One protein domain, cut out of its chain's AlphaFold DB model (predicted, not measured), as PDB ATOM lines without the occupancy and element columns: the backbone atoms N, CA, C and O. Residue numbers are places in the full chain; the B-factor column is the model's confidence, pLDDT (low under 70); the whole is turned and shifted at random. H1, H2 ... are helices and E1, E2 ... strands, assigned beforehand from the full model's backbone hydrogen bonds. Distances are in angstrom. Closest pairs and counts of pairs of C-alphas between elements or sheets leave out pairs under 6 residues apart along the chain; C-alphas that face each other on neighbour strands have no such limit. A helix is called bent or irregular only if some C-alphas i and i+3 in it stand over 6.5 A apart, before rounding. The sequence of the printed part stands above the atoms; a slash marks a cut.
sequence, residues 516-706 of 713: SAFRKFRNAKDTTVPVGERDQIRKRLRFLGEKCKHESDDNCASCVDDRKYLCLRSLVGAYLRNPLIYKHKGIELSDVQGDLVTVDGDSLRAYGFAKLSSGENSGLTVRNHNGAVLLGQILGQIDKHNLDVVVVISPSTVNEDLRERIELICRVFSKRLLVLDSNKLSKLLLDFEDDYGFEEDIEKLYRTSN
ATOM      1  N   SER A 516       5.300 228.783   9.571       84.75
ATOM      2  CA  SER A 516       6.260 229.435  10.465       84.75
ATOM      3  C   SER A 516       6.925 230.679   9.879       84.75
ATOM      4  O   SER A 516       7.498 231.450  10.642       84.75
ATOM      5  N   ALA A 517       6.859 230.874   8.561       86.19
ATOM      6  CA  ALA A 517       7.399 232.057   7.907       86.19
ATOM      7  C   ALA A 517       6.583 233.327   8.204       86.19
ATOM      8  O   ALA A 517       7.056 234.423   7.912       86.19
ATOM      9  N   PHE A 518       5.388 233.212   8.800       89.56
ATOM     10  CA  PHE A 518       4.442 234.320   8.935       89.56
ATOM     11  C   PHE A 518       4.039 234.599  10.386       89.56
ATOM     12  O   PHE A 518       3.713 233.688  11.146       89.56
ATOM     13  N   ARG A 519       3.994 235.886  10.762       84.75
ATOM     14  CA  ARG A 519       3.740 236.320  12.152       84.75
ATOM     15  C   ARG A 519       2.384 235.861  12.684       84.75
ATOM     16  O   ARG A 519       2.324 235.282  13.763       84.75
ATOM     17  N   LYS A 520       1.312 236.088  11.917       82.25
ATOM     18  CA  LYS A 520      -0.067 235.754  12.320       82.25
ATOM     19  C   LYS A 520      -0.324 234.248  12.453       82.25
ATOM     20  O   LYS A 520      -1.275 233.863  13.107       82.25
ATOM     21  N   PHE A 521       0.526 233.404  11.872       82.12
ATOM     22  CA  PHE A 521       0.375 231.946  11.904       82.12
ATOM     23  C   PHE A 521       1.182 231.285  13.032       82.12
ATOM     24  O   PHE A 521       1.176 230.059  13.152       82.12
ATOM     25  N   ARG A 522       1.912 232.068  13.843       75.69
ATOM     26  CA  ARG A 522       2.797 231.535  14.888       75.69
ATOM     27  C   ARG A 522       2.013 230.814  15.991       75.69
ATOM     28  O   ARG A 522       2.438 229.734  16.372       75.69
ATOM     29  N   ASN A 523       0.869 231.349  16.419       73.12
ATOM     30  CA  ASN A 523       0.035 230.723  17.452       73.12
ATOM     31  C   ASN A 523      -0.552 229.391  16.952       73.12
ATOM     32  O   ASN A 523      -0.247 228.339  17.510       73.12
ATOM     33  N   ALA A 524      -1.209 229.410  15.785       73.56
ATOM     34  CA  ALA A 524      -1.714 228.204  15.126       73.56
ATOM     35  C   ALA A 524      -0.651 227.115  14.894       73.56
ATOM     36  O   ALA A 524      -0.955 225.922  14.880       73.56
ATOM     37  N   LYS A 525       0.618 227.482  14.680       67.12
ATOM     38  CA  LYS A 525       1.700 226.502  14.502       67.12
ATOM     39  C   LYS A 525       1.858 225.609  15.735       67.12
ATOM     40  O   LYS A 525       2.021 224.391  15.561       67.12
ATOM     41  N   ASP A 526       1.836 226.217  16.915       72.31
ATOM     42  CA  ASP A 526       2.099 225.570  18.202       72.31
ATOM     43  C   ASP A 526       0.875 224.779  18.702       72.31
ATOM     44  O   ASP A 526       1.005 223.873  19.530       72.31
ATOM     45  N   THR A 527      -0.297 225.013  18.103       76.19
ATOM     46  CA  THR A 527      -1.501 224.212  18.316       76.19
ATOM     47  C   THR A 527      -1.272 222.753  17.906       76.19
ATOM     48  O   THR A 527      -0.965 222.416  16.751       76.19
ATOM     49  N   THR A 528      -1.434 221.850  18.874       75.50
ATOM     50  CA  THR A 528      -1.307 220.406  18.666       75.50
ATOM     51  C   THR A 528      -2.691 219.808  18.483       75.50
ATOM     52  O   THR A 528      -3.506 219.878  19.389       75.50
ATOM     53  N   VAL A 529      -2.952 219.191  17.326       77.56
ATOM     54  CA  VAL A 529      -4.233 218.517  17.062       77.56
ATOM     55  C   VAL A 529      -4.237 217.140  17.745       77.56
ATOM     56  O   VAL A 529      -3.490 216.255  17.282       77.56
ATOM     57  N   PRO A 530      -5.050 216.912  18.797       77.81
ATOM     58  CA  PRO A 530      -5.083 215.637  19.511       77.81
ATOM     59  C   PRO A 530      -5.470 214.495  18.572       77.81
ATOM     60  O   PRO A 530      -6.373 214.633  17.749       77.81
ATOM     61  N   VAL A 531      -4.797 213.342  18.677       77.62
ATOM     62  CA  VAL A 531      -5.007 212.209  17.752       77.62
ATOM     63  C   VAL A 531      -6.472 211.754  17.731       77.62
ATOM     64  O   VAL A 531      -6.987 211.471  16.653       77.62
ATOM     65  N   GLY A 532      -7.141 211.747  18.890       77.00
ATOM     66  CA  GLY A 532      -8.552 211.367  19.022       77.00
ATOM     67  C   GLY A 532      -9.552 212.351  18.402       77.00
ATOM     68  O   GLY A 532     -10.658 211.946  18.068       77.00
ATOM     69  N   GLU A 533      -9.164 213.611  18.183       80.56
ATOM     70  CA  GLU A 533     -10.058 214.679  17.702       80.56
ATOM     71  C   GLU A 533      -9.873 215.000  16.212       80.56
ATOM     72  O   GLU A 533     -10.683 215.707  15.608       80.56
ATOM     73  N   ARG A 534      -8.829 214.449  15.575       82.88
ATOM     74  CA  ARG A 534      -8.499 214.710  14.160       82.88
ATOM     75  C   ARG A 534      -9.684 214.495  13.227       82.88
ATOM     76  O   ARG A 534      -9.906 215.300  12.325       82.88
ATOM     77  N   ASP A 535     -10.452 213.430  13.435       81.06
ATOM     78  CA  ASP A 535     -11.591 213.112  12.574       81.06
ATOM     79  C   ASP A 535     -12.775 214.060  12.795       81.06
ATOM     80  O   ASP A 535     -13.456 214.415  11.830       81.06
ATOM     81  N   GLN A 536     -13.007 214.521  14.030       83.62
ATOM     82  CA  GLN A 536     -14.014 215.549  14.317       83.62
ATOM     83  C   GLN A 536     -13.627 216.882  13.674       83.62
ATOM     84  O   GLN A 536     -14.423 217.460  12.933       83.62
ATOM     85  N   ILE A 537     -12.382 217.330  13.846       85.25
ATOM     86  CA  ILE A 537     -11.901 218.596  13.275       85.25
ATOM     87  C   ILE A 537     -11.946 218.561  11.743       85.25
ATOM     88  O   ILE A 537     -12.409 219.506  11.104       85.25
ATOM     89  N   ARG A 538     -11.576 217.434  11.122       83.19
ATOM     90  CA  ARG A 538     -11.718 217.244   9.669       83.19
ATOM     91  C   ARG A 538     -13.171 217.320   9.203       83.19
ATOM     92  O   ARG A 538     -13.441 217.917   8.158       83.19
ATOM     93  N   LYS A 539     -14.119 216.754   9.958       84.06
ATOM     94  CA  LYS A 539     -15.558 216.882   9.662       84.06
ATOM     95  C   LYS A 539     -16.021 218.337   9.770       84.06
ATOM     96  O   LYS A 539     -16.748 218.794   8.888       84.06
ATOM     97  N   ARG A 540     -15.557 219.080  10.779       85.94
ATOM     98  CA  ARG A 540     -15.839 220.517  10.946       85.94
ATOM     99  C   ARG A 540     -15.277 221.352   9.795       85.94
ATOM    100  O   ARG A 540     -16.012 222.148   9.217       85.94
ATOM    101  N   LEU A 541     -14.035 221.113   9.375       86.31
ATOM    102  CA  LEU A 541     -13.436 221.782   8.210       86.31
ATOM    103  C   LEU A 541     -14.232 221.554   6.923       86.31
ATOM    104  O   LEU A 541     -14.464 222.486   6.156       86.31
ATOM    105  N   ARG A 542     -14.692 220.323   6.682       80.50
ATOM    106  CA  ARG A 542     -15.541 220.019   5.519       80.50
ATOM    107  C   ARG A 542     -16.914 220.673   5.606       80.50
ATOM    108  O   ARG A 542     -17.494 221.009   4.576       80.50
ATOM    109  N   PHE A 543     -17.430 220.865   6.817       84.06
ATOM    110  CA  PHE A 543     -18.702 221.540   7.035       84.06
ATOM    111  C   PHE A 543     -18.654 223.023   6.630       84.06
ATOM    112  O   PHE A 543     -19.647 223.517   6.095       84.06
ATOM    113  N   LEU A 544     -17.517 223.707   6.830       83.62
ATOM    114  CA  LEU A 544     -17.338 225.133   6.512       83.62
ATOM    115  C   LEU A 544     -17.615 225.478   5.041       83.62
ATOM    116  O   LEU A 544     -18.097 226.574   4.756       83.62
ATOM    117  N   GLY A 545     -17.366 224.536   4.126       82.75
ATOM    118  CA  GLY A 545     -17.504 224.739   2.685       82.75
ATOM    119  C   GLY A 545     -16.507 225.760   2.108       82.75
ATOM    120  O   GLY A 545     -15.845 226.492   2.845       82.75
ATOM    121  N   GLU A 546     -16.407 225.845   0.773       82.69
ATOM    122  CA  GLU A 546     -15.656 226.941   0.118       82.69
ATOM    123  C   GLU A 546     -16.279 228.294   0.484       82.69
ATOM    124  O   GLU A 546     -15.577 229.270   0.733       82.69
ATOM    125  N   LYS A 547     -17.614 228.334   0.567       84.81
ATOM    126  CA  LYS A 547     -18.422 229.520   0.858       84.81
ATOM    127  C   LYS A 547     -19.536 229.182   1.847       84.81
ATOM    128  O   LYS A 547     -19.996 228.040   1.893       84.81
ATOM    129  N   CYS A 548     -19.994 230.184   2.594       86.06
ATOM    130  CA  CYS A 548     -21.170 230.068   3.456       86.06
ATOM    131  C   CYS A 548     -22.468 230.300   2.658       86.06
ATOM    132  O   CYS A 548     -22.441 230.759   1.514       86.06
ATOM    133  N   LYS A 549     -23.630 230.029   3.268       85.69
ATOM    134  CA  LYS A 549     -24.939 230.237   2.615       85.69
ATOM    135  C   LYS A 549     -25.371 231.707   2.504       85.69
ATOM    136  O   LYS A 549     -26.369 231.989   1.848       85.69
ATOM    137  N   HIS A 550     -24.641 232.629   3.128       84.38
ATOM    138  CA  HIS A 550     -24.952 234.061   3.175       84.38
ATOM    139  C   HIS A 550     -24.060 234.903   2.246       84.38
ATOM    140  O   HIS A 550     -23.825 236.079   2.518       84.38
ATOM    141  N   GLU A 551     -23.555 234.323   1.151       79.75
ATOM    142  CA  GLU A 551     -22.652 235.018   0.228       79.75
ATOM    143  C   GLU A 551     -23.308 236.259  -0.424       79.75
ATOM    144  O   GLU A 551     -24.226 236.174  -1.247       79.75
ATOM    145  N   SER A 552     -22.814 237.448  -0.082       82.38
ATOM    146  CA  SER A 552     -23.093 238.720  -0.761       82.38
ATOM    147  C   SER A 552     -21.836 239.585  -0.745       82.38
ATOM    148  O   SER A 552     -20.971 239.355   0.094       82.38
ATOM    149  N   ASP A 553     -21.716 240.544  -1.666       78.56
ATOM    150  CA  ASP A 553     -20.558 241.450  -1.685       78.56
ATOM    151  C   ASP A 553     -20.426 242.180  -0.338       78.56
ATOM    152  O   ASP A 553     -19.358 242.145   0.265       78.56
ATOM    153  N   ASP A 554     -21.539 242.698   0.195       81.38
ATOM    154  CA  ASP A 554     -21.580 243.374   1.499       81.38
ATOM    155  C   ASP A 554     -21.155 242.454   2.653       81.38
ATOM    156  O   ASP A 554     -20.283 242.807   3.441       81.38
ATOM    157  N   ASN A 555     -21.731 241.246   2.739       83.75
ATOM    158  CA  ASN A 555     -21.416 240.311   3.823       83.75
ATOM    159  C   ASN A 555     -19.977 239.802   3.730       83.75
ATOM    160  O   ASN A 555     -19.371 239.517   4.756       83.75
ATOM    161  N   CYS A 556     -19.451 239.614   2.518       83.31
ATOM    162  CA  CYS A 556     -18.100 239.112   2.301       83.31
ATOM    163  C   CYS A 556     -17.045 240.187   2.594       83.31
ATOM    164  O   CYS A 556     -16.023 239.858   3.194       83.31
ATOM    165  N   ALA A 557     -17.310 241.449   2.237       80.19
ATOM    166  CA  ALA A 557     -16.384 242.563   2.433       80.19
ATOM    167  C   ALA A 557     -16.044 242.805   3.911       80.19
ATOM    168  O   ALA A 557     -14.883 243.048   4.226       80.19
ATOM    169  N   SER A 558     -17.023 242.684   4.814       82.62
ATOM    170  CA  SER A 558     -16.814 242.835   6.262       82.62
ATOM    171  C   SER A 558     -16.696 241.503   7.014       82.62
ATOM    172  O   SER A 558     -16.528 241.501   8.228       82.62
ATOM    173  N   CYS A 559     -16.753 240.351   6.329       83.88
ATOM    174  CA  CYS A 559     -16.899 239.028   6.959       83.88
ATOM    175  C   CYS A 559     -15.826 238.720   8.013       83.88
ATOM    176  O   CYS A 559     -16.120 238.135   9.056       83.88
ATOM    177  N   VAL A 560     -14.580 239.096   7.720       83.81
ATOM    178  CA  VAL A 560     -13.437 238.835   8.604       83.81
ATOM    179  C   VAL A 560     -13.468 239.739   9.839       83.81
ATOM    180  O   VAL A 560     -13.144 239.277  10.932       83.81
ATOM    181  N   ASP A 561     -13.896 240.992   9.678       82.62
ATOM    182  CA  ASP A 561     -13.932 241.995  10.747       82.62
ATOM    183  C   ASP A 561     -15.168 241.829  11.643       82.62
ATOM    184  O   ASP A 561     -15.056 241.863  12.868       82.62
ATOM    185  N   ASP A 562     -16.332 241.578  11.037       81.75
ATOM    186  CA  ASP A 562     -17.612 241.392  11.729       81.75
ATOM    187  C   ASP A 562     -17.745 240.006  12.354       81.75
ATOM    188  O   ASP A 562     -18.607 239.793  13.211       81.75
ATOM    189  N   ARG A 563     -16.933 239.038  11.899       78.69
ATOM    190  CA  ARG A 563     -16.816 237.709  12.518       78.69
ATOM    191  C   ARG A 563     -18.130 236.911  12.571       78.69
ATOM    192  O   ARG A 563     -18.286 235.964  13.339       78.69
ATOM    193  N   LYS A 564     -19.098 237.291  11.735       79.75
ATOM    194  CA  LYS A 564     -20.490 236.814  11.781       79.75
ATOM    195  C   LYS A 564     -20.707 235.464  11.092       79.75
ATOM    196  O   LYS A 564     -21.658 234.754  11.419       79.75
ATOM    197  N   TYR A 565     -19.856 235.125  10.124       85.31
ATOM    198  CA  TYR A 565     -19.949 233.897   9.339       85.31
ATOM    199  C   TYR A 565     -18.575 233.231   9.194       85.31
ATOM    200  O   TYR A 565     -17.548 233.896   9.079       85.31
ATOM    201  N   LEU A 566     -18.569 231.903   9.116       87.06
ATOM    202  CA  LEU A 566     -17.372 231.087   8.980       87.06
ATOM    203  C   LEU A 566     -17.463 230.182   7.744       87.06
ATOM    204  O   LEU A 566     -18.385 229.379   7.590       87.06
ATOM    205  N   CYS A 567     -16.481 230.318   6.858       89.56
ATOM    206  CA  CYS A 567     -16.192 229.421   5.742       89.56
ATOM    207  C   CYS A 567     -14.667 229.319   5.575       89.56
ATOM    208  O   CYS A 567     -13.923 230.022   6.258       89.56
ATOM    209  N   LEU A 568     -14.172 228.485   4.654       90.12
ATOM    210  CA  LEU A 568     -12.720 228.366   4.436       90.12
ATOM    211  C   LEU A 568     -12.056 229.706   4.072       90.12
ATOM    212  O   LEU A 568     -10.930 229.972   4.485       90.12
ATOM    213  N   ARG A 569     -12.764 230.561   3.327       89.69
ATOM    214  CA  ARG A 569     -12.261 231.871   2.892       89.69
ATOM    215  C   ARG A 569     -12.122 232.847   4.056       89.69
ATOM    216  O   ARG A 569     -11.085 233.491   4.165       89.69
ATOM    217  N   SER A 570     -13.134 232.943   4.926       89.81
ATOM    218  CA  SER A 570     -13.074 233.833   6.094       89.81
ATOM    219  C   SER A 570     -12.115 233.321   7.165       89.81
ATOM    220  O   SER A 570     -11.404 234.132   7.752       89.81
ATOM    221  N   LEU A 571     -12.008 231.994   7.333       91.06
ATOM    222  CA  LEU A 571     -11.005 231.375   8.203       91.06
ATOM    223  C   LEU A 571      -9.593 231.809   7.801       91.06
ATOM    224  O   LEU A 571      -8.859 232.340   8.623       91.06
ATOM    225  N   VAL A 572      -9.218 231.637   6.530       91.81
ATOM    226  CA  VAL A 572      -7.888 232.053   6.051       91.81
ATOM    227  C   VAL A 572      -7.746 233.578   6.054       91.81
ATOM    228  O   VAL A 572      -6.692 234.088   6.424       91.81
ATOM    229  N   GLY A 573      -8.808 234.310   5.704       90.50
ATOM    230  CA  GLY A 573      -8.835 235.774   5.711       90.50
ATOM    231  C   GLY A 573      -8.466 236.394   7.064       90.50
ATOM    232  O   GLY A 573      -7.766 237.403   7.082       90.50
ATOM    233  N   ALA A 574      -8.835 235.765   8.187       89.69
ATOM    234  CA  ALA A 574      -8.472 236.224   9.536       89.69
ATOM    235  C   ALA A 574      -6.947 236.317   9.764       89.69
ATOM    236  O   ALA A 574      -6.450 237.202  10.473       89.69
ATOM    237  N   TYR A 575      -6.188 235.454   9.085       90.62
ATOM    238  CA  TYR A 575      -4.729 235.396   9.168       90.62
ATOM    239  C   TYR A 575      -4.014 236.304   8.160       90.62
ATOM    240  O   TYR A 575      -2.788 236.424   8.205       90.62
ATOM    241  N   LEU A 576      -4.752 236.984   7.282       91.00
ATOM    242  CA  LEU A 576      -4.206 237.955   6.338       91.00
ATOM    243  C   LEU A 576      -4.307 239.378   6.898       91.00
ATOM    244  O   LEU A 576      -5.066 239.671   7.828       91.00
ATOM    245  N   ARG A 577      -3.506 240.291   6.356       90.62
ATOM    246  CA  ARG A 577      -3.695 241.736   6.527       90.62
ATOM    247  C   ARG A 577      -4.503 242.265   5.342       90.62
ATOM    248  O   ARG A 577      -4.263 241.843   4.216       90.62
ATOM    249  N   ASN A 578      -5.437 243.182   5.599       89.38
ATOM    250  CA  ASN A 578      -6.332 243.755   4.584       89.38
ATOM    251  C   ASN A 578      -7.023 242.677   3.715       89.38
ATOM    252  O   ASN A 578      -6.870 242.696   2.488       89.38
ATOM    253  N   PRO A 579      -7.708 241.691   4.329       90.12
ATOM    254  CA  PRO A 579      -8.320 240.606   3.581       90.12
ATOM    255  C   PRO A 579      -9.434 241.127   2.670       90.12
ATOM    256  O   PRO A 579     -10.259 241.938   3.076       90.12
ATOM    257  N   LEU A 580      -9.482 240.621   1.441       88.25
ATOM    258  CA  LEU A 580     -10.542 240.892   0.478       88.25
ATOM    259  C   LEU A 580     -11.205 239.573   0.091       88.25
ATOM    260  O   LEU A 580     -10.553 238.644  -0.395       88.25
ATOM    261  N   ILE A 581     -12.513 239.499   0.324       86.00
ATOM    262  CA  ILE A 581     -13.366 238.347   0.032       86.00
ATOM    263  C   ILE A 581     -14.537 238.872  -0.805       86.00
ATOM    264  O   ILE A 581     -15.285 239.730  -0.350       86.00
ATOM    265  N   TYR A 582     -14.700 238.363  -2.025       72.62
ATOM    266  CA  TYR A 582     -15.719 238.828  -2.976       72.62
ATOM    267  C   TYR A 582     -16.804 237.772  -3.267       72.62
ATOM    268  O   TYR A 582     -16.610 236.571  -3.038       72.62
ATOM    269  N   LYS A 583     -17.991 238.174  -3.732       69.75
ATOM    270  CA  LYS A 583     -19.061 237.230  -4.085       69.75
ATOM    271  C   LYS A 583     -19.000 236.892  -5.578       69.75
ATOM    272  O   LYS A 583     -19.804 237.419  -6.330       69.75
ATOM    273  N   HIS A 584     -18.125 235.960  -5.970       59.25
ATOM    274  CA  HIS A 584     -17.975 235.401  -7.329       59.25
ATOM    275  C   HIS A 584     -18.935 235.937  -8.399       59.25
ATOM    276  O   HIS A 584     -19.969 235.327  -8.682       59.25
ATOM    277  N   LYS A 585     -18.548 237.032  -9.056       52.41
ATOM    278  CA  LYS A 585     -19.206 237.531 -10.275       52.41
ATOM    279  C   LYS A 585     -18.263 237.495 -11.478       52.41
ATOM    280  O   LYS A 585     -17.913 238.541 -12.000       52.41
ATOM    281  N   GLY A 586     -17.823 236.305 -11.901       44.94
ATOM    282  CA  GLY A 586     -17.186 236.024 -13.212       44.94
ATOM    283  C   GLY A 586     -15.830 236.688 -13.537       44.94
ATOM    284  O   GLY A 586     -15.043 236.127 -14.289       44.94
ATOM    285  N   ILE A 587     -15.517 237.843 -12.950       43.38
ATOM    286  CA  ILE A 587     -14.339 238.679 -13.216       43.38
ATOM    287  C   ILE A 587     -13.303 238.543 -12.081       43.38
ATOM    288  O   ILE A 587     -12.167 238.992 -12.206       43.38
ATOM    289  N   GLU A 588     -13.660 237.884 -10.976       53.88
ATOM    290  CA  GLU A 588     -12.825 237.798  -9.775       53.88
ATOM    291  C   GLU A 588     -11.531 237.000  -9.962       53.88
ATOM    292  O   GLU A 588     -11.448 236.027 -10.712       53.88
ATOM    293  N   LEU A 589     -10.506 237.455  -9.242       65.31
ATOM    294  CA  LEU A 589      -9.116 237.054  -9.419       65.31
ATOM    295  C   LEU A 589      -8.720 235.864  -8.530       65.31
ATOM    296  O   LEU A 589      -7.810 235.133  -8.876       65.31
ATOM    297  N   SER A 590      -9.380 235.654  -7.392       80.75
ATOM    298  CA  SER A 590      -9.132 234.543  -6.456       80.75
ATOM    299  C   SER A 590     -10.266 234.467  -5.424       80.75
ATOM    300  O   SER A 590     -11.094 235.377  -5.351       80.75
ATOM    301  N   ASP A 591     -10.315 233.407  -4.610       85.56
ATOM    302  CA  ASP A 591     -11.341 233.249  -3.568       85.56
ATOM    303  C   ASP A 591     -11.070 234.148  -2.349       85.56
ATOM    304  O   ASP A 591     -11.995 234.624  -1.691       85.56
ATOM    305  N   VAL A 592      -9.810 234.410  -2.021       89.31
ATOM    306  CA  VAL A 592      -9.415 235.364  -0.974       89.31
ATOM    307  C   VAL A 592      -8.143 236.082  -1.404       89.31
ATOM    308  O   VAL A 592      -7.321 235.512  -2.122       89.31
ATOM    309  N   GLN A 593      -7.979 237.336  -1.005       91.56
ATOM    310  CA  GLN A 593      -6.728 238.076  -1.170       91.56
ATOM    311  C   GLN A 593      -6.357 238.772   0.122       91.56
ATOM    312  O   GLN A 593      -7.218 239.044   0.950       91.56
ATOM    313  N   GLY A 594      -5.086 239.101   0.275       92.38
ATOM    314  CA  GLY A 594      -4.593 239.901   1.386       92.38
ATOM    315  C   GLY A 594      -3.084 239.802   1.466       92.38
ATOM    316  O   GLY A 594      -2.456 239.150   0.634       92.38
ATOM    317  N   ASP A 595      -2.506 240.435   2.473       94.25
ATOM    318  CA  ASP A 595      -1.061 240.459   2.630       94.25
ATOM    319  C   ASP A 595      -0.634 239.493   3.739       94.25
ATOM    320  O   ASP A 595      -1.152 239.520   4.862       94.25
ATOM    321  N   LEU A 596       0.321 238.625   3.416       93.00
ATOM    322  CA  LEU A 596       1.015 237.762   4.359       93.00
ATOM    323  C   LEU A 596       2.236 238.507   4.898       93.00
ATOM    324  O   LEU A 596       3.141 238.848   4.141       93.00
ATOM    325  N   VAL A 597       2.271 238.738   6.211       92.25
ATOM    326  CA  VAL A 597       3.393 239.428   6.862       92.25
ATOM    327  C   VAL A 597       4.396 238.403   7.380       92.25
ATOM    328  O   VAL A 597       4.071 237.607   8.275       92.25
ATOM    329  N   THR A 598       5.607 238.413   6.823       90.38
ATOM    330  CA  THR A 598       6.691 237.511   7.226       90.38
ATOM    331  C   THR A 598       7.162 237.814   8.648       90.38
ATOM    332  O   THR A 598       6.883 238.881   9.205       90.38
ATOM    333  N   VAL A 599       7.885 236.878   9.274       86.12
ATOM    334  CA  VAL A 599       8.507 237.106  10.594       86.12
ATOM    335  C   VAL A 599       9.410 238.344  10.576       86.12
ATOM    336  O   VAL A 599       9.375 239.120  11.534       86.12
ATOM    337  N   ASP A 600      10.091 238.594   9.462       87.00
ATOM    338  CA  ASP A 600      10.990 239.738   9.267       87.00
ATOM    339  C   ASP A 600      10.244 241.057   9.004       87.00
ATOM    340  O   ASP A 600      10.785 242.138   9.215       87.00
ATOM    341  N   GLY A 601       8.945 240.988   8.693       87.81
ATOM    342  CA  GLY A 601       8.070 242.150   8.520       87.81
ATOM    343  C   GLY A 601       7.761 242.499   7.068       87.81
ATOM    344  O   GLY A 601       7.003 243.443   6.840       87.81
ATOM    345  N   ASP A 602       8.277 241.728   6.110       90.50
ATOM    346  CA  ASP A 602       7.939 241.877   4.697       90.50
ATOM    347  C   ASP A 602       6.471 241.536   4.460       90.50
ATOM    348  O   ASP A 602       5.915 240.610   5.056       90.50
ATOM    349  N   SER A 603       5.843 242.288   3.566       93.19
ATOM    350  CA  SER A 603       4.444 242.115   3.200       93.19
ATOM    351  C   SER A 603       4.376 241.478   1.819       93.19
ATOM    352  O   SER A 603       4.764 242.110   0.843       93.19
ATOM    353  N   LEU A 604       3.891 240.239   1.741       93.56
ATOM    354  CA  LEU A 604       3.756 239.491   0.492       93.56
ATOM    355  C   LEU A 604       2.288 239.403   0.092       93.56
ATOM    356  O   LEU A 604       1.460 238.905   0.861       93.56
ATOM    357  N   ARG A 605       1.946 239.852  -1.113       95.12
ATOM    358  CA  ARG A 605       0.574 239.826  -1.602       95.12
ATOM    359  C   ARG A 605       0.163 238.400  -1.970       95.12
ATOM    360  O   ARG A 605       0.749 237.764  -2.846       95.12
ATOM    361  N   ALA A 606      -0.871 237.900  -1.306       94.56
ATOM    362  CA  ALA A 606      -1.311 236.516  -1.389       94.56
ATOM    363  C   ALA A 606      -2.683 236.385  -2.055       94.56
ATOM    364  O   ALA A 606      -3.610 237.134  -1.738       94.56
ATOM    365  N   TYR A 607      -2.817 235.425  -2.973       94.00
ATOM    366  CA  TYR A 607      -4.080 235.073  -3.626       94.00
ATOM    367  C   TYR A 607      -4.426 233.633  -3.253       94.00
ATOM    368  O   TYR A 607      -3.706 232.699  -3.598       94.00
ATOM    369  N   GLY A 608      -5.521 233.461  -2.518       93.25
ATOM    370  CA  GLY A 608      -6.001 232.170  -2.059       93.25
ATOM    371  C   GLY A 608      -7.081 231.568  -2.942       93.25
ATOM    372  O   GLY A 608      -8.036 232.248  -3.314       93.25
ATOM    373  N   PHE A 609      -6.931 230.277  -3.222       91.44
ATOM    374  CA  PHE A 609      -7.828 229.473  -4.042       91.44
ATOM    375  C   PHE A 609      -8.353 228.294  -3.217       91.44
ATOM    376  O   PHE A 609      -7.593 227.403  -2.829       91.44
ATOM    377  N   ALA A 610      -9.647 228.307  -2.912       89.88
ATOM    378  CA  ALA A 610     -10.319 227.344  -2.059       89.88
ATOM    379  C   ALA A 610     -11.058 226.289  -2.881       89.88
ATOM    380  O   ALA A 610     -11.964 226.612  -3.649       89.88
ATOM    381  N   LYS A 611     -10.702 225.010  -2.687       88.75
ATOM    382  CA  LYS A 611     -11.389 223.888  -3.340       88.75
ATOM    383  C   LYS A 611     -11.652 222.699  -2.426       88.75
ATOM    384  O   LYS A 611     -10.768 222.218  -1.710       88.75
ATOM    385  N   LEU A 612     -12.877 222.184  -2.501       83.94
ATOM    386  CA  LEU A 612     -13.297 220.934  -1.864       83.94
ATOM    387  C   LEU A 612     -13.037 219.737  -2.778       83.94
ATOM    388  O   LEU A 612     -13.104 219.843  -4.002       83.94
ATOM    389  N   SER A 613     -12.801 218.560  -2.200       77.69
ATOM    390  CA  SER A 613     -12.807 217.318  -2.973       77.69
ATOM    391  C   SER A 613     -14.228 216.893  -3.347       77.69
ATOM    392  O   SER A 613     -15.199 217.205  -2.663       77.69
ATOM    393  N   SER A 614     -14.354 216.145  -4.443       67.31
ATOM    394  CA  SER A 614     -15.648 215.676  -4.960       67.31
ATOM    395  C   SER A 614     -16.255 214.513  -4.152       67.31
ATOM    396  O   SER A 614     -17.382 214.117  -4.422       67.31
ATOM    397  N   GLY A 615     -15.524 213.945  -3.182       64.12
ATOM    398  CA  GLY A 615     -15.978 212.832  -2.340       64.12
ATOM    399  C   GLY A 615     -15.295 212.792  -0.967       64.12
ATOM    400  O   GLY A 615     -14.239 213.395  -0.768       64.12
ATOM    401  N   GLU A 616     -15.898 212.058  -0.022       54.38
ATOM    402  CA  GLU A 616     -15.486 212.019   1.392       54.38
ATOM    403  C   GLU A 616     -14.074 211.464   1.631       54.38
ATOM    404  O   GLU A 616     -13.505 211.731   2.679       54.38
ATOM    405  N   ASN A 617     -13.460 210.749   0.690       58.97
ATOM    406  CA  ASN A 617     -12.085 210.244   0.840       58.97
ATOM    407  C   ASN A 617     -11.209 210.485  -0.398       58.97
ATOM    408  O   ASN A 617     -10.105 209.953  -0.484       58.97
ATOM    409  N   SER A 618     -11.674 211.276  -1.367       67.06
ATOM    410  CA  SER A 618     -10.864 211.613  -2.538       67.06
ATOM    411  C   SER A 618     -10.040 212.873  -2.272       67.06
ATOM    412  O   SER A 618     -10.550 213.852  -1.734       67.06
ATOM    413  N   GLY A 619      -8.754 212.857  -2.621       80.12
ATOM    414  CA  GLY A 619      -7.925 214.065  -2.637       80.12
ATOM    415  C   GLY A 619      -8.233 214.957  -3.846       80.12
ATOM    416  O   GLY A 619      -8.941 214.552  -4.773       80.12
ATOM    417  N   LEU A 620      -7.688 216.173  -3.867       84.50
ATOM    418  CA  LEU A 620      -7.639 217.003  -5.073       84.50
ATOM    419  C   LEU A 620      -6.575 216.452  -6.027       84.50
ATOM    420  O   LEU A 620      -5.436 216.223  -5.628       84.50
ATOM    421  N   THR A 621      -6.956 216.228  -7.284       84.50
ATOM    422  CA  THR A 621      -6.076 215.684  -8.328       84.50
ATOM    423  C   THR A 621      -6.338 216.427  -9.629       84.50
ATOM    424  O   THR A 621      -7.462 216.867  -9.858       84.50
ATOM    425  N   VAL A 622      -5.355 216.485 -10.527       80.44
ATOM    426  CA  VAL A 622      -5.524 217.082 -11.867       80.44
ATOM    427  C   VAL A 622      -6.648 216.398 -12.661       80.44
ATOM    428  O   VAL A 622      -7.288 217.005 -13.511       80.44
ATOM    429  N   ARG A 623      -6.922 215.118 -12.373       79.81
ATOM    430  CA  ARG A 623      -7.916 214.306 -13.093       79.81
ATOM    431  C   ARG A 623      -9.352 214.543 -12.635       79.81
ATOM    432  O   ARG A 623     -10.275 214.179 -13.361       79.81
ATOM    433  N   ASN A 624      -9.559 215.088 -11.437       81.94
ATOM    434  CA  ASN A 624     -10.901 215.401 -10.959       81.94
ATOM    435  C   ASN A 624     -11.268 216.852 -11.271       81.94
ATOM    436  O   ASN A 624     -10.408 217.723 -11.379       81.94
ATOM    437  N   HIS A 625     -12.571 217.099 -11.423       81.19
ATOM    438  CA  HIS A 625     -13.082 218.399 -11.849       81.19
ATOM    439  C   HIS A 625     -12.561 219.543 -10.968       81.19
ATOM    440  O   HIS A 625     -12.070 220.537 -11.488       81.19
ATOM    441  N   ASN A 626     -12.595 219.376  -9.644       83.56
ATOM    442  CA  ASN A 626     -12.226 220.443  -8.714       83.56
ATOM    443  C   ASN A 626     -10.721 220.749  -8.721       83.56
ATOM    444  O   ASN A 626     -10.351 221.913  -8.604       83.56
ATOM    445  N   GLY A 627      -9.855 219.745  -8.888       84.31
ATOM    446  CA  GLY A 627      -8.412 219.958  -9.018       84.31
ATOM    447  C   GLY A 627      -8.022 220.566 -10.367       84.31
ATOM    448  O   GLY A 627      -7.183 221.461 -10.400       84.31
ATOM    449  N   ALA A 628      -8.682 220.170 -11.462       78.69
ATOM    450  CA  ALA A 628      -8.507 220.818 -12.764       78.69
ATOM    451  C   ALA A 628      -8.963 222.289 -12.738       78.69
ATOM    452  O   ALA A 628      -8.271 223.167 -13.248       78.69
ATOM    453  N   VAL A 629     -10.099 222.579 -12.090       81.62
ATOM    454  CA  VAL A 629     -10.587 223.954 -11.898       81.62
ATOM    455  C   VAL A 629      -9.615 224.765 -11.039       81.62
ATOM    456  O   VAL A 629      -9.315 225.896 -11.407       81.62
ATOM    457  N   LEU A 630      -9.083 224.197  -9.948       86.81
ATOM    458  CA  LEU A 630      -8.077 224.853  -9.103       86.81
ATOM    459  C   LEU A 630      -6.853 225.282  -9.916       86.81
ATOM    460  O   LEU A 630      -6.474 226.452  -9.899       86.81
ATOM    461  N   LEU A 631      -6.251 224.327 -10.632       86.62
ATOM    462  CA  LEU A 631      -5.091 224.573 -11.483       86.62
ATOM    463  C   LEU A 631      -5.406 225.660 -12.512       86.62
ATOM    464  O   LEU A 631      -4.611 226.571 -12.729       86.62
ATOM    465  N   GLY A 632      -6.611 225.599 -13.076       80.56
ATOM    466  CA  GLY A 632      -7.086 226.575 -14.030       80.56
ATOM    467  C   GLY A 632      -7.207 228.000 -13.473       80.56
ATOM    468  O   GLY A 632      -6.820 228.967 -14.129       80.56
ATOM    469  N   GLN A 633      -7.713 228.141 -12.247       83.81
ATOM    470  CA  GLN A 633      -7.814 229.435 -11.567       83.81
ATOM    471  C   GLN A 633      -6.432 230.021 -11.256       83.81
ATOM    472  O   GLN A 633      -6.235 231.217 -11.457       83.81
ATOM    473  N   ILE A 634      -5.480 229.188 -10.819       89.44
ATOM    474  CA  ILE A 634      -4.098 229.609 -10.546       89.44
ATOM    475  C   ILE A 634      -3.428 230.082 -11.835       89.44
ATOM    476  O   ILE A 634      -2.913 231.198 -11.890       89.44
ATOM    477  N   LEU A 635      -3.487 229.266 -12.892       86.12
ATOM    478  CA  LEU A 635      -2.918 229.602 -14.195       86.12
ATOM    479  C   LEU A 635      -3.459 230.931 -14.717       86.12
ATOM    480  O   LEU A 635      -2.676 231.748 -15.168       86.12
ATOM    481  N   GLY A 636      -4.763 231.192 -14.594       79.62
ATOM    482  CA  GLY A 636      -5.373 232.440 -15.061       79.62
ATOM    483  C   GLY A 636      -4.929 233.720 -14.337       79.62
ATOM    484  O   GLY A 636      -5.422 234.791 -14.691       79.62
ATOM    485  N   GLN A 637      -4.085 233.623 -13.305       84.81
ATOM    486  CA  GLN A 637      -3.677 234.745 -12.449       84.81
ATOM    487  C   GLN A 637      -2.173 234.797 -12.179       84.81
ATOM    488  O   GLN A 637      -1.701 235.773 -11.597       84.81
ATOM    489  N   ILE A 638      -1.431 233.750 -12.546       88.88
ATOM    490  CA  ILE A 638      -0.036 233.568 -12.140       88.88
ATOM    491  C   ILE A 638       0.892 234.669 -12.674       88.88
ATOM    492  O   ILE A 638       1.875 235.026 -12.034       88.88
ATOM    493  N   ASP A 639       0.538 235.250 -13.814       85.06
ATOM    494  CA  ASP A 639       1.267 236.302 -14.523       85.06
ATOM    495  C   ASP A 639       1.137 237.692 -13.877       85.06
ATOM    496  O   ASP A 639       1.827 238.632 -14.264       85.06
ATOM    497  N   LYS A 640       0.301 237.845 -12.846       84.31
ATOM    498  CA  LYS A 640       0.084 239.148 -12.220       84.31
ATOM    499  C   LYS A 640       1.298 239.656 -11.460       84.31
ATOM    500  O   LYS A 640       1.831 238.989 -10.571       84.31
ATOM    501  N   HIS A 641       1.673 240.903 -11.737       84.38
ATOM    502  CA  HIS A 641       2.782 241.572 -11.055       84.38
ATOM    503  C   HIS A 641       2.544 241.764  -9.555       84.38
ATOM    504  O   HIS A 641       3.483 241.668  -8.779       84.38
ATOM    505  N   ASN A 642       1.297 241.988  -9.135       87.75
ATOM    506  CA  ASN A 642       0.940 242.161  -7.726       87.75
ATOM    507  C   ASN A 642       0.621 240.842  -7.004       87.75
ATOM    508  O   ASN A 642       0.030 240.877  -5.933       87.75
ATOM    509  N   LEU A 643       0.911 239.685  -7.592       91.75
ATOM    510  CA  LEU A 643       0.790 238.392  -6.927       91.75
ATOM    511  C   LEU A 643       2.185 237.938  -6.503       91.75
ATOM    512  O   LEU A 643       3.028 237.724  -7.369       91.75
ATOM    513  N   ASP A 644       2.411 237.731  -5.206       94.00
ATOM    514  CA  ASP A 644       3.668 237.185  -4.677       94.00
ATOM    515  C   ASP A 644       3.511 235.721  -4.239       94.00
ATOM    516  O   ASP A 644       4.403 234.896  -4.453       94.00
ATOM    517  N   VAL A 645       2.367 235.387  -3.621       95.06
ATOM    518  CA  VAL A 645       2.105 234.066  -3.026       95.06
ATOM    519  C   VAL A 645       0.781 233.478  -3.512       95.06
ATOM    520  O   VAL A 645      -0.293 234.028  -3.267       95.06
ATOM    521  N   VAL A 646       0.839 232.302  -4.130       96.12
ATOM    522  CA  VAL A 646      -0.328 231.456  -4.403       96.12
ATOM    523  C   VAL A 646      -0.652 230.655  -3.145       96.12
ATOM    524  O   VAL A 646       0.187 229.905  -2.652       96.12
ATOM    525  N   VAL A 647      -1.872 230.782  -2.620       95.56
ATOM    526  CA  VAL A 647      -2.327 230.024  -1.447       95.56
ATOM    527  C   VAL A 647      -3.351 228.978  -1.879       95.56
ATOM    528  O   VAL A 647      -4.455 229.309  -2.299       95.56
ATOM    529  N   VAL A 648      -3.015 227.696  -1.764       94.81
ATOM    530  CA  VAL A 648      -3.962 226.600  -2.025       94.81
ATOM    531  C   VAL A 648      -4.675 226.256  -0.727       94.81
ATOM    532  O   VAL A 648      -4.030 225.861   0.240       94.81
ATOM    533  N   ILE A 649      -6.000 226.386  -0.701       93.56
ATOM    534  CA  ILE A 649      -6.829 226.165   0.487       93.56
ATOM    535  C   ILE A 649      -7.683 224.921   0.246       93.56
ATOM    536  O   ILE A 649      -8.639 224.950  -0.531       93.56
ATOM    537  N   SER A 650      -7.362 223.807   0.906       91.00
ATOM    538  CA  SER A 650      -8.172 222.595   0.778       91.00
ATOM    539  C   SER A 650      -8.279 221.816   2.085       91.00
ATOM    540  O   SER A 650      -7.261 221.415   2.648       91.00
ATOM    541  N   PRO A 651      -9.503 221.503   2.555       87.19
ATOM    542  CA  PRO A 651      -9.694 220.658   3.731       87.19
ATOM    543  C   PRO A 651      -9.415 219.173   3.439       87.19
ATOM    544  O   PRO A 651      -9.486 218.344   4.352       87.19
ATOM    545  N   SER A 652      -9.112 218.835   2.183       84.56
ATOM    546  CA  SER A 652      -8.734 217.503   1.712       84.56
ATOM    547  C   SER A 652      -7.239 217.456   1.380       84.56
ATOM    548  O   SER A 652      -6.559 218.478   1.332       84.56
ATOM    549  N   THR A 653      -6.701 216.257   1.163       84.31
ATOM    550  CA  THR A 653      -5.319 216.104   0.698       84.31
ATOM    551  C   THR A 653      -5.181 216.611  -0.738       84.31
ATOM    552  O   THR A 653      -6.031 216.335  -1.588       84.31
ATOM    553  N   VAL A 654      -4.106 217.346  -1.019       87.38
ATOM    554  CA  VAL A 654      -3.687 217.681  -2.385       87.38
ATOM    555  C   VAL A 654      -2.739 216.577  -2.836       87.38
ATOM    556  O   VAL A 654      -1.775 216.279  -2.137       87.38
ATOM    557  N   ASN A 655      -3.047 215.910  -3.946       89.56
ATOM    558  CA  ASN A 655      -2.184 214.857  -4.473       89.56
ATOM    559  C   ASN A 655      -0.868 215.432  -5.012       89.56
ATOM    560  O   ASN A 655      -0.856 216.540  -5.547       89.56
ATOM    561  N   GLU A 656       0.199 214.640  -4.922       89.38
ATOM    562  CA  GLU A 656       1.551 215.066  -5.286       89.38
ATOM    563  C   GLU A 656       1.663 215.545  -6.742       89.38
ATOM    564  O   GLU A 656       2.209 216.613  -6.961       89.38
ATOM    565  N   ASP A 657       1.027 214.886  -7.723       89.12
ATOM    566  CA  ASP A 657       1.068 215.339  -9.134       89.12
ATOM    567  C   ASP A 657       0.445 216.734  -9.317       89.12
ATOM    568  O   ASP A 657       0.955 217.564 -10.065       89.12
ATOM    569  N   LEU A 658      -0.650 217.036  -8.606       90.75
ATOM    570  CA  LEU A 658      -1.242 218.376  -8.643       90.75
ATOM    571  C   LEU A 658      -0.340 219.397  -7.936       90.75
ATOM    572  O   LEU A 658      -0.225 220.530  -8.398       90.75
ATOM    573  N   ARG A 659       0.291 219.000  -6.829       92.44
ATOM    574  CA  ARG A 659       1.203 219.854  -6.068       92.44
ATOM    575  C   ARG A 659       2.453 220.201  -6.876       92.44
ATOM    576  O   ARG A 659       2.715 221.386  -7.034       92.44
ATOM    577  N   GLU A 660       3.148 219.209  -7.432       92.75
ATOM    578  CA  GLU A 660       4.339 219.383  -8.278       92.75
ATOM    579  C   GLU A 660       4.047 220.310  -9.465       92.75
ATOM    580  O   GLU A 660       4.847 221.180  -9.798       92.75
ATOM    581  N   ARG A 661       2.864 220.191 -10.086       93.50
ATOM    582  CA  ARG A 661       2.449 221.093 -11.174       93.50
ATOM    583  C   ARG A 661       2.283 222.533 -10.718       93.50
ATOM    584  O   ARG A 661       2.756 223.436 -11.401       93.50
ATOM    585  N   ILE A 662       1.586 222.758  -9.603       94.25
ATOM    586  CA  ILE A 662       1.385 224.111  -9.068       94.25
ATOM    587  C   ILE A 662       2.728 224.705  -8.638       94.25
ATOM    588  O   ILE A 662       2.968 225.886  -8.874       94.25
ATOM    589  N   GLU A 663       3.601 223.896  -8.043       94.50
ATOM    590  CA  GLU A 663       4.948 224.296  -7.649       94.50
ATOM    591  C   GLU A 663       5.778 224.719  -8.860       94.50
ATOM    592  O   GLU A 663       6.257 225.850  -8.879       94.50
ATOM    593  N   LEU A 664       5.842 223.896  -9.913       93.88
ATOM    594  CA  LEU A 664       6.520 224.248 -11.163       93.88
ATOM    595  C   LEU A 664       5.961 225.537 -11.777       93.88
ATOM    596  O   LEU A 664       6.720 226.415 -12.174       93.88
ATOM    597  N   ILE A 665       4.635 225.700 -11.818       94.25
ATOM    598  CA  ILE A 665       4.005 226.937 -12.307       94.25
ATOM    599  C   ILE A 665       4.448 228.139 -11.468       94.25
ATOM    600  O   ILE A 665       4.812 229.172 -12.021       94.25
ATOM    601  N   CYS A 666       4.441 228.022 -10.139       94.69
ATOM    602  CA  CYS A 666       4.901 229.102  -9.272       94.69
ATOM    603  C   CYS A 666       6.366 229.445  -9.564       94.69
ATOM    604  O   CYS A 666       6.680 230.617  -9.728       94.69
ATOM    605  N   ARG A 667       7.229 228.442  -9.732       92.62
ATOM    606  CA  ARG A 667       8.646 228.620 -10.079       92.62
ATOM    607  C   ARG A 667       8.856 229.359 -11.390       92.62
ATOM    608  O   ARG A 667       9.530 230.383 -11.398       92.62
ATOM    609  N   VAL A 668       8.210 228.895 -12.460       92.81
ATOM    610  CA  VAL A 668       8.285 229.497 -13.803       92.81
ATOM    611  C   VAL A 668       7.938 230.988 -13.780       92.81
ATOM    612  O   VAL A 668       8.549 231.775 -14.494       92.81
ATOM    613  N   PHE A 669       6.989 231.399 -12.934       92.06
ATOM    614  CA  PHE A 669       6.565 232.798 -12.803       92.06
ATOM    615  C   PHE A 669       7.158 233.514 -11.577       92.06
ATOM    616  O   PHE A 669       6.679 234.586 -11.198       92.06
ATOM    617  N   SER A 670       8.189 232.942 -10.942       91.19
ATOM    618  CA  SER A 670       8.856 233.497  -9.753       91.19
ATOM    619  C   SER A 670       7.903 233.831  -8.591       91.19
ATOM    620  O   SER A 670       8.082 234.815  -7.871       91.19
ATOM    621  N   LYS A 671       6.868 233.012  -8.400       93.50
ATOM    622  CA  LYS A 671       5.885 233.094  -7.313       93.50
ATOM    623  C   LYS A 671       6.197 232.072  -6.227       93.50
ATOM    624  O   LYS A 671       6.846 231.058  -6.467       93.50
ATOM    625  N   ARG A 672       5.685 232.312  -5.021       94.25
ATOM    626  CA  ARG A 672       5.773 231.362  -3.902       94.25
ATOM    627  C   ARG A 672       4.449 230.627  -3.709       94.25
ATOM    628  O   ARG A 672       3.389 231.154  -4.033       94.25
ATOM    629  N   LEU A 673       4.497 229.429  -3.146       95.62
ATOM    630  CA  LEU A 673       3.353 228.555  -2.917       95.62
ATOM    631  C   LEU A 673       3.149 228.310  -1.420       95.62
ATOM    632  O   LEU A 673       4.034 227.817  -0.731       95.62
ATOM    633  N   LEU A 674       1.948 228.568  -0.911       94.69
ATOM    634  CA  LEU A 674       1.524 228.161   0.425       94.69
ATOM    635  C   LEU A 674       0.365 227.169   0.313       94.69
ATOM    636  O   LEU A 674      -0.761 227.540  -0.007       94.69
ATOM    637  N   VAL A 675       0.617 225.897   0.618       93.88
ATOM    638  CA  VAL A 675      -0.445 224.880   0.665       93.88
ATOM    639  C   VAL A 675      -0.997 224.788   2.083       93.88
ATOM    640  O   VAL A 675      -0.281 224.365   2.993       93.88
ATOM    641  N   LEU A 676      -2.264 225.160   2.258       92.69
ATOM    642  CA  LEU A 676      -3.068 224.972   3.462       92.69
ATOM    643  C   LEU A 676      -3.926 223.715   3.288       92.69
ATOM    644  O   LEU A 676      -5.073 223.771   2.843       92.69
ATOM    645  N   ASP A 677      -3.320 222.571   3.597       87.88
ATOM    646  CA  ASP A 677      -3.980 221.268   3.583       87.88
ATOM    647  C   ASP A 677      -4.845 221.041   4.834       87.88
ATOM    648  O   ASP A 677      -4.895 221.859   5.756       87.88
ATOM    649  N   SER A 678      -5.493 219.877   4.893       86.75
ATOM    650  CA  SER A 678      -6.319 219.451   6.026       86.75
ATOM    651  C   SER A 678      -5.637 219.616   7.392       86.75
ATOM    652  O   SER A 678      -6.280 220.041   8.351       86.75
ATOM    653  N   ASN A 679      -4.337 219.320   7.505       87.12
ATOM    654  CA  ASN A 679      -3.624 219.382   8.781       87.12
ATOM    655  C   ASN A 679      -3.338 220.834   9.184       87.12
ATOM    656  O   ASN A 679      -3.577 221.213  10.330       87.12
ATOM    657  N   LYS A 680      -2.858 221.659   8.248       89.94
ATOM    658  CA  LYS A 680      -2.598 223.088   8.481       89.94
ATOM    659  C   LYS A 680      -3.888 223.855   8.754       89.94
ATOM    660  O   LYS A 680      -3.930 224.653   9.682       89.94
ATOM    661  N   LEU A 681      -4.956 223.569   8.013       91.00
ATOM    662  CA  LEU A 681      -6.270 224.161   8.257       91.00
ATOM    663  C   LEU A 681      -6.869 223.724   9.592       91.00
ATOM    664  O   LEU A 681      -7.541 224.528  10.221       91.00
ATOM    665  N   SER A 682      -6.615 222.493  10.052       89.62
ATOM    666  CA  SER A 682      -7.092 222.032  11.368       89.62
ATOM    667  C   SER A 682      -6.488 222.867  12.491       89.62
ATOM    668  O   SER A 682      -7.188 223.259  13.414       89.62
ATOM    669  N   LYS A 683      -5.196 223.182  12.374       89.56
ATOM    670  CA  LYS A 683      -4.497 224.063  13.309       89.56
ATOM    671  C   LYS A 683      -5.044 225.486  13.290       89.56
ATOM    672  O   LYS A 683      -5.298 226.040  14.349       89.56
ATOM    673  N   LEU A 684      -5.262 226.044  12.096       90.44
ATOM    674  CA  LEU A 684      -5.855 227.375  11.950       90.44
ATOM    675  C   LEU A 684      -7.281 227.431  12.483       90.44
ATOM    676  O   LEU A 684      -7.679 228.436  13.044       90.44
ATOM    677  N   LEU A 685      -8.052 226.359  12.310       89.19
ATOM    678  CA  LEU A 685      -9.402 226.299  12.840       89.19
ATOM    679  C   LEU A 685      -9.396 226.304  14.371       89.19
ATOM    680  O   LEU A 685     -10.129 227.085  14.954       89.19
ATOM    681  N   LEU A 686      -8.561 225.480  15.006       87.44
ATOM    682  CA  LEU A 686      -8.456 225.448  16.468       87.44
ATOM    683  C   LEU A 686      -7.973 226.784  17.040       87.44
ATOM    684  O   LEU A 686      -8.592 227.310  17.950       87.44
ATOM    685  N   ASP A 687      -6.924 227.367  16.461       87.06
ATOM    686  CA  ASP A 687      -6.410 228.675  16.884       87.06
ATOM    687  C   ASP A 687      -7.455 229.785  16.713       87.06
ATOM    688  O   ASP A 687      -7.643 230.602  17.607       87.06
ATOM    689  N   PHE A 688      -8.205 229.770  15.608       86.19
ATOM    690  CA  PHE A 688      -9.323 230.685  15.396       86.19
ATOM    691  C   PHE A 688     -10.439 230.490  16.431       86.19
ATOM    692  O   PHE A 688     -11.054 231.461  16.858       86.19
ATOM    693  N   GLU A 689     -10.734 229.250  16.817       83.12
ATOM    694  CA  GLU A 689     -11.751 228.932  17.823       83.12
ATOM    695  C   GLU A 689     -11.318 229.354  19.235       83.12
ATOM    696  O   GLU A 689     -12.130 229.923  19.970       83.12
ATOM    697  N   ASP A 690     -10.040 229.160  19.569       80.44
ATOM    698  CA  ASP A 690      -9.427 229.578  20.833       80.44
ATOM    699  C   ASP A 690      -9.414 231.111  20.969       80.44
ATOM    700  O   ASP A 690      -9.878 231.648  21.979       80.44
ATOM    701  N   ASP A 691      -8.984 231.835  19.924       76.38
ATOM    702  CA  ASP A 691      -8.981 233.311  19.869       76.38
ATOM    703  C   ASP A 691     -10.392 233.921  20.009       76.38
ATOM    704  O   ASP A 691     -10.548 235.121  20.262       76.38
ATOM    705  N   TYR A 692     -11.438 233.112  19.822       65.38
ATOM    706  CA  TYR A 692     -12.836 233.524  19.899       65.38
ATOM    707  C   TYR A 692     -13.522 233.234  21.239       65.38
ATOM    708  O   TYR A 692     -14.624 233.738  21.452       65.38
ATOM    709  N   GLY A 693     -12.909 232.468  22.149       59.22
ATOM    710  CA  GLY A 693     -13.432 232.252  23.506       59.22
ATOM    711  C   GLY A 693     -14.852 231.662  23.578       59.22
ATOM    712  O   GLY A 693     -15.597 231.975  24.506       59.22
ATOM    713  N   PHE A 694     -15.256 230.843  22.601       53.53
ATOM    714  CA  PHE A 694     -16.631 230.349  22.468       53.53
ATOM    715  C   PHE A 694     -16.778 228.857  22.795       53.53
ATOM    716  O   PHE A 694     -16.846 228.030  21.892       53.53
ATOM    717  N   GLU A 695     -16.972 228.504  24.067       51.94
ATOM    718  CA  GLU A 695     -17.572 227.197  24.391       51.94
ATOM    719  C   GLU A 695     -19.096 227.180  24.117       51.94
ATOM    720  O   GLU A 695     -19.639 226.133  23.773       51.94
ATOM    721  N   GLU A 696     -19.797 228.329  24.156       52.38
ATOM    722  CA  GLU A 696     -21.270 228.382  24.001       52.38
ATOM    723  C   GLU A 696     -21.800 228.908  22.640       52.38
ATOM    724  O   GLU A 696     -22.949 228.628  22.295       52.38
ATOM    725  N   ASP A 697     -21.012 229.619  21.817       65.75
ATOM    726  CA  ASP A 697     -21.513 230.282  20.582       65.75
ATOM    727  C   ASP A 697     -20.912 229.725  19.269       65.75
ATOM    728  O   ASP A 697     -21.348 230.091  18.174       65.75
ATOM    729  N   ILE A 698     -19.962 228.781  19.334       71.62
ATOM    730  CA  ILE A 698     -19.366 228.154  18.139       71.62
ATOM    731  C   ILE A 698     -20.420 227.378  17.351       71.62
ATOM    732  O   ILE A 698     -20.536 227.534  16.134       71.62
ATOM    733  N   GLU A 699     -21.265 226.600  18.033       73.75
ATOM    734  CA  GLU A 699     -22.325 225.853  17.359       73.75
ATOM    735  C   GLU A 699     -23.289 226.802  16.634       73.75
ATOM    736  O   GLU A 699     -23.728 226.528  15.513       73.75
ATOM    737  N   LYS A 700     -23.572 227.958  17.242       77.69
ATOM    738  CA  LYS A 700     -24.393 229.011  16.649       77.69
ATOM    739  C   LYS A 700     -23.699 229.661  15.454       77.69
ATOM    740  O   LYS A 700     -24.360 229.833  14.436       77.69
ATOM    741  N   LEU A 701     -22.391 229.919  15.495       79.44
ATOM    742  CA  LEU A 701     -21.623 230.391  14.334       79.44
ATOM    743  C   LEU A 701     -21.694 229.396  13.163       79.44
ATOM    744  O   LEU A 701     -21.998 229.787  12.032       79.44
ATOM    745  N   TYR A 702     -21.500 228.100  13.423       81.56
ATOM    746  CA  TYR A 702     -21.615 227.049  12.407       81.56
ATOM    747  C   TYR A 702     -23.036 226.948  11.832       81.56
ATOM    748  O   TYR A 702     -23.209 226.905  10.607       81.56
ATOM    749  N   ARG A 703     -24.067 226.958  12.689       79.88
ATOM    750  CA  ARG A 703     -25.482 226.926  12.276       79.88
ATOM    751  C   ARG A 703     -25.881 228.171  11.487       79.88
ATOM    752  O   ARG A 703     -26.563 228.034  10.476       79.88
ATOM    753  N   THR A 704     -25.437 229.356  11.902       82.56
ATOM    754  CA  THR A 704     -25.689 230.622  11.197       82.56
ATOM    755  C   THR A 704     -24.964 230.658   9.855       82.56
ATOM    756  O   THR A 704     -25.511 231.146   8.876       82.56
ATOM    757  N   SER A 705     -23.762 230.091   9.754       80.50
ATOM    758  CA  SER A 705     -22.999 230.069   8.495       80.50
ATOM    759  C   SER A 705     -23.571 229.084   7.471       80.50
ATOM    760  O   SER A 705     -23.515 229.321   6.259       80.50
ATOM    761  N   ASN A 706     -24.139 227.972   7.947       80.94
ATOM    762  CA  ASN A 706     -24.675 226.892   7.121       80.94
ATOM    763  C   ASN A 706     -26.029 226.372   7.650       80.94
ATOM    764  O   ASN A 706     -26.134 225.205   8.047       80.94
TER     765      ASN A 706
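What this domain is: This is residues 516 to 706 of the 713 residues of an uncharacterized protein of Rubrobacter radiotolerans (UniProt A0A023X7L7). A strongly twisted sheet of five strands stands between helices: H6 and H7 lie side by side over one face, along E3, E4 and E5, and the short H5 covers part of the other face at E2 and E3. H8 packs on H5 and is crossed almost at right angles by H1 and H2, while H9 lies at the far end from H7. The printed part has 191 residues with nine named helices and five named strands, in the order H1 H2 H3 H4 H5 E1 E2 E3 H6 E4 H7 E5 H8 H9; the class is mixed, helices and strands. The sheet is mixed, in the order E1 E2 E3 E4 E5. The whole is compact, with a radius of gyration of the C-alphas of 15.8 A, and rounded, spanning 48 by 35 by 35 A.

How they stand to each other: E1, residues 577 to 580, E2, residues 592 to 597, and E3, residues 603 to 610, form a meander, each strand the antiparallel neighbour of the one before, in two hairpins. N 577 and O 595 are 2.9 A apart, and N 596 and O 604 are 2.8 A apart, within hydrogen-bond range. E4, residues 645 to 649, is parallel to E3, with N 647 and O 607 at 2.8 A. E5, residues 672 to 676, is parallel to E4, with N 674 and O 646 at 2.8 A; E1 and E5 are the edge strands. H6, residues 625 to 635, and H7, residues 656 to 668, make two strand-helix-strand units, a helix between two parallel neighbour strands: E3, H6, E4 and E4, H7, E5, each with a right-handed crossover. H6 and H7 are on the same face, at heights over the sheet of 10.3 A and 9.8 A. They touch at a shallow tilt of 11 degrees, the same way, the closest C-alphas being those of Leu 631 and Ile 662, 6.9 A. H5, residues 568 to 574, is on the opposite face at a height of 7.4 A, giving three layers, helices on both faces of the sheet. The hub H8, residues 678 to 690, touches H5 with residues 684 to 688 alone, at a steep tilt of 53 degrees; the closest C-alphas are those of Leu 571 and Leu 685, 7.1 A. H2, residues 534 to 544, touches H8 about perpendicular, at 81 degrees, with C-alphas of Ile 537 and Ser 682 closest, 6.2 A. H1, residues 519 to 526, touches residues 683 to 687 of H8 alone, about perpendicular at 80 degrees; the closest C-alphas are those of Ala 524 and Asp 687, 5.0 A. H4, residues 559 to 562, touches H5, the closest C-alphas being those of Val 560 and Ser 570, 5.6 A. H3, residues 553 to 557, meets H4 only through their link. H9, residues 698 to 705, is close to H2 but not clearly touching, with C-alphas of Leu 544 and Tyr 702 closest, 7.5 A. Every O i to N i+4 pair is within hydrogen-bond range in H2, H3, H5, H6, H7, H8 and H9; H1 has 1 of 4, with 3 of 5 O i to N i+3 pairs, and H4 is too short for an i+4 pair.

Where its parts are: E3 is the longest strand, 21.5 A from C-alpha 603 at (4.444, 242.115, 3.200) to C-alpha 610. H8 and H7 measure 18.2 A and 18.1 A, H2 15.7 A, E2 15.6 A and H6 15.3 A. H1 begins at C-alpha 519 (3.740, 236.320, 12.152) and is irregular, C-alphas 520 and 523 being 7.2 A apart. H9 ends at C-alpha 705 (-22.999, 230.069, 8.495).

The domain as a whole: The two C-alphas farthest apart, those of Val 668 and Glu 696, are 48.0 A from each other. The printed part has no cut. The long links are E1 to E2, 11 residues, and E3 to H6, 14 residues. Mean pLDDT of the printed part is 83.4; residue 525, residues 583 to 589, 614 to 618 and 692 to 697 are under 70.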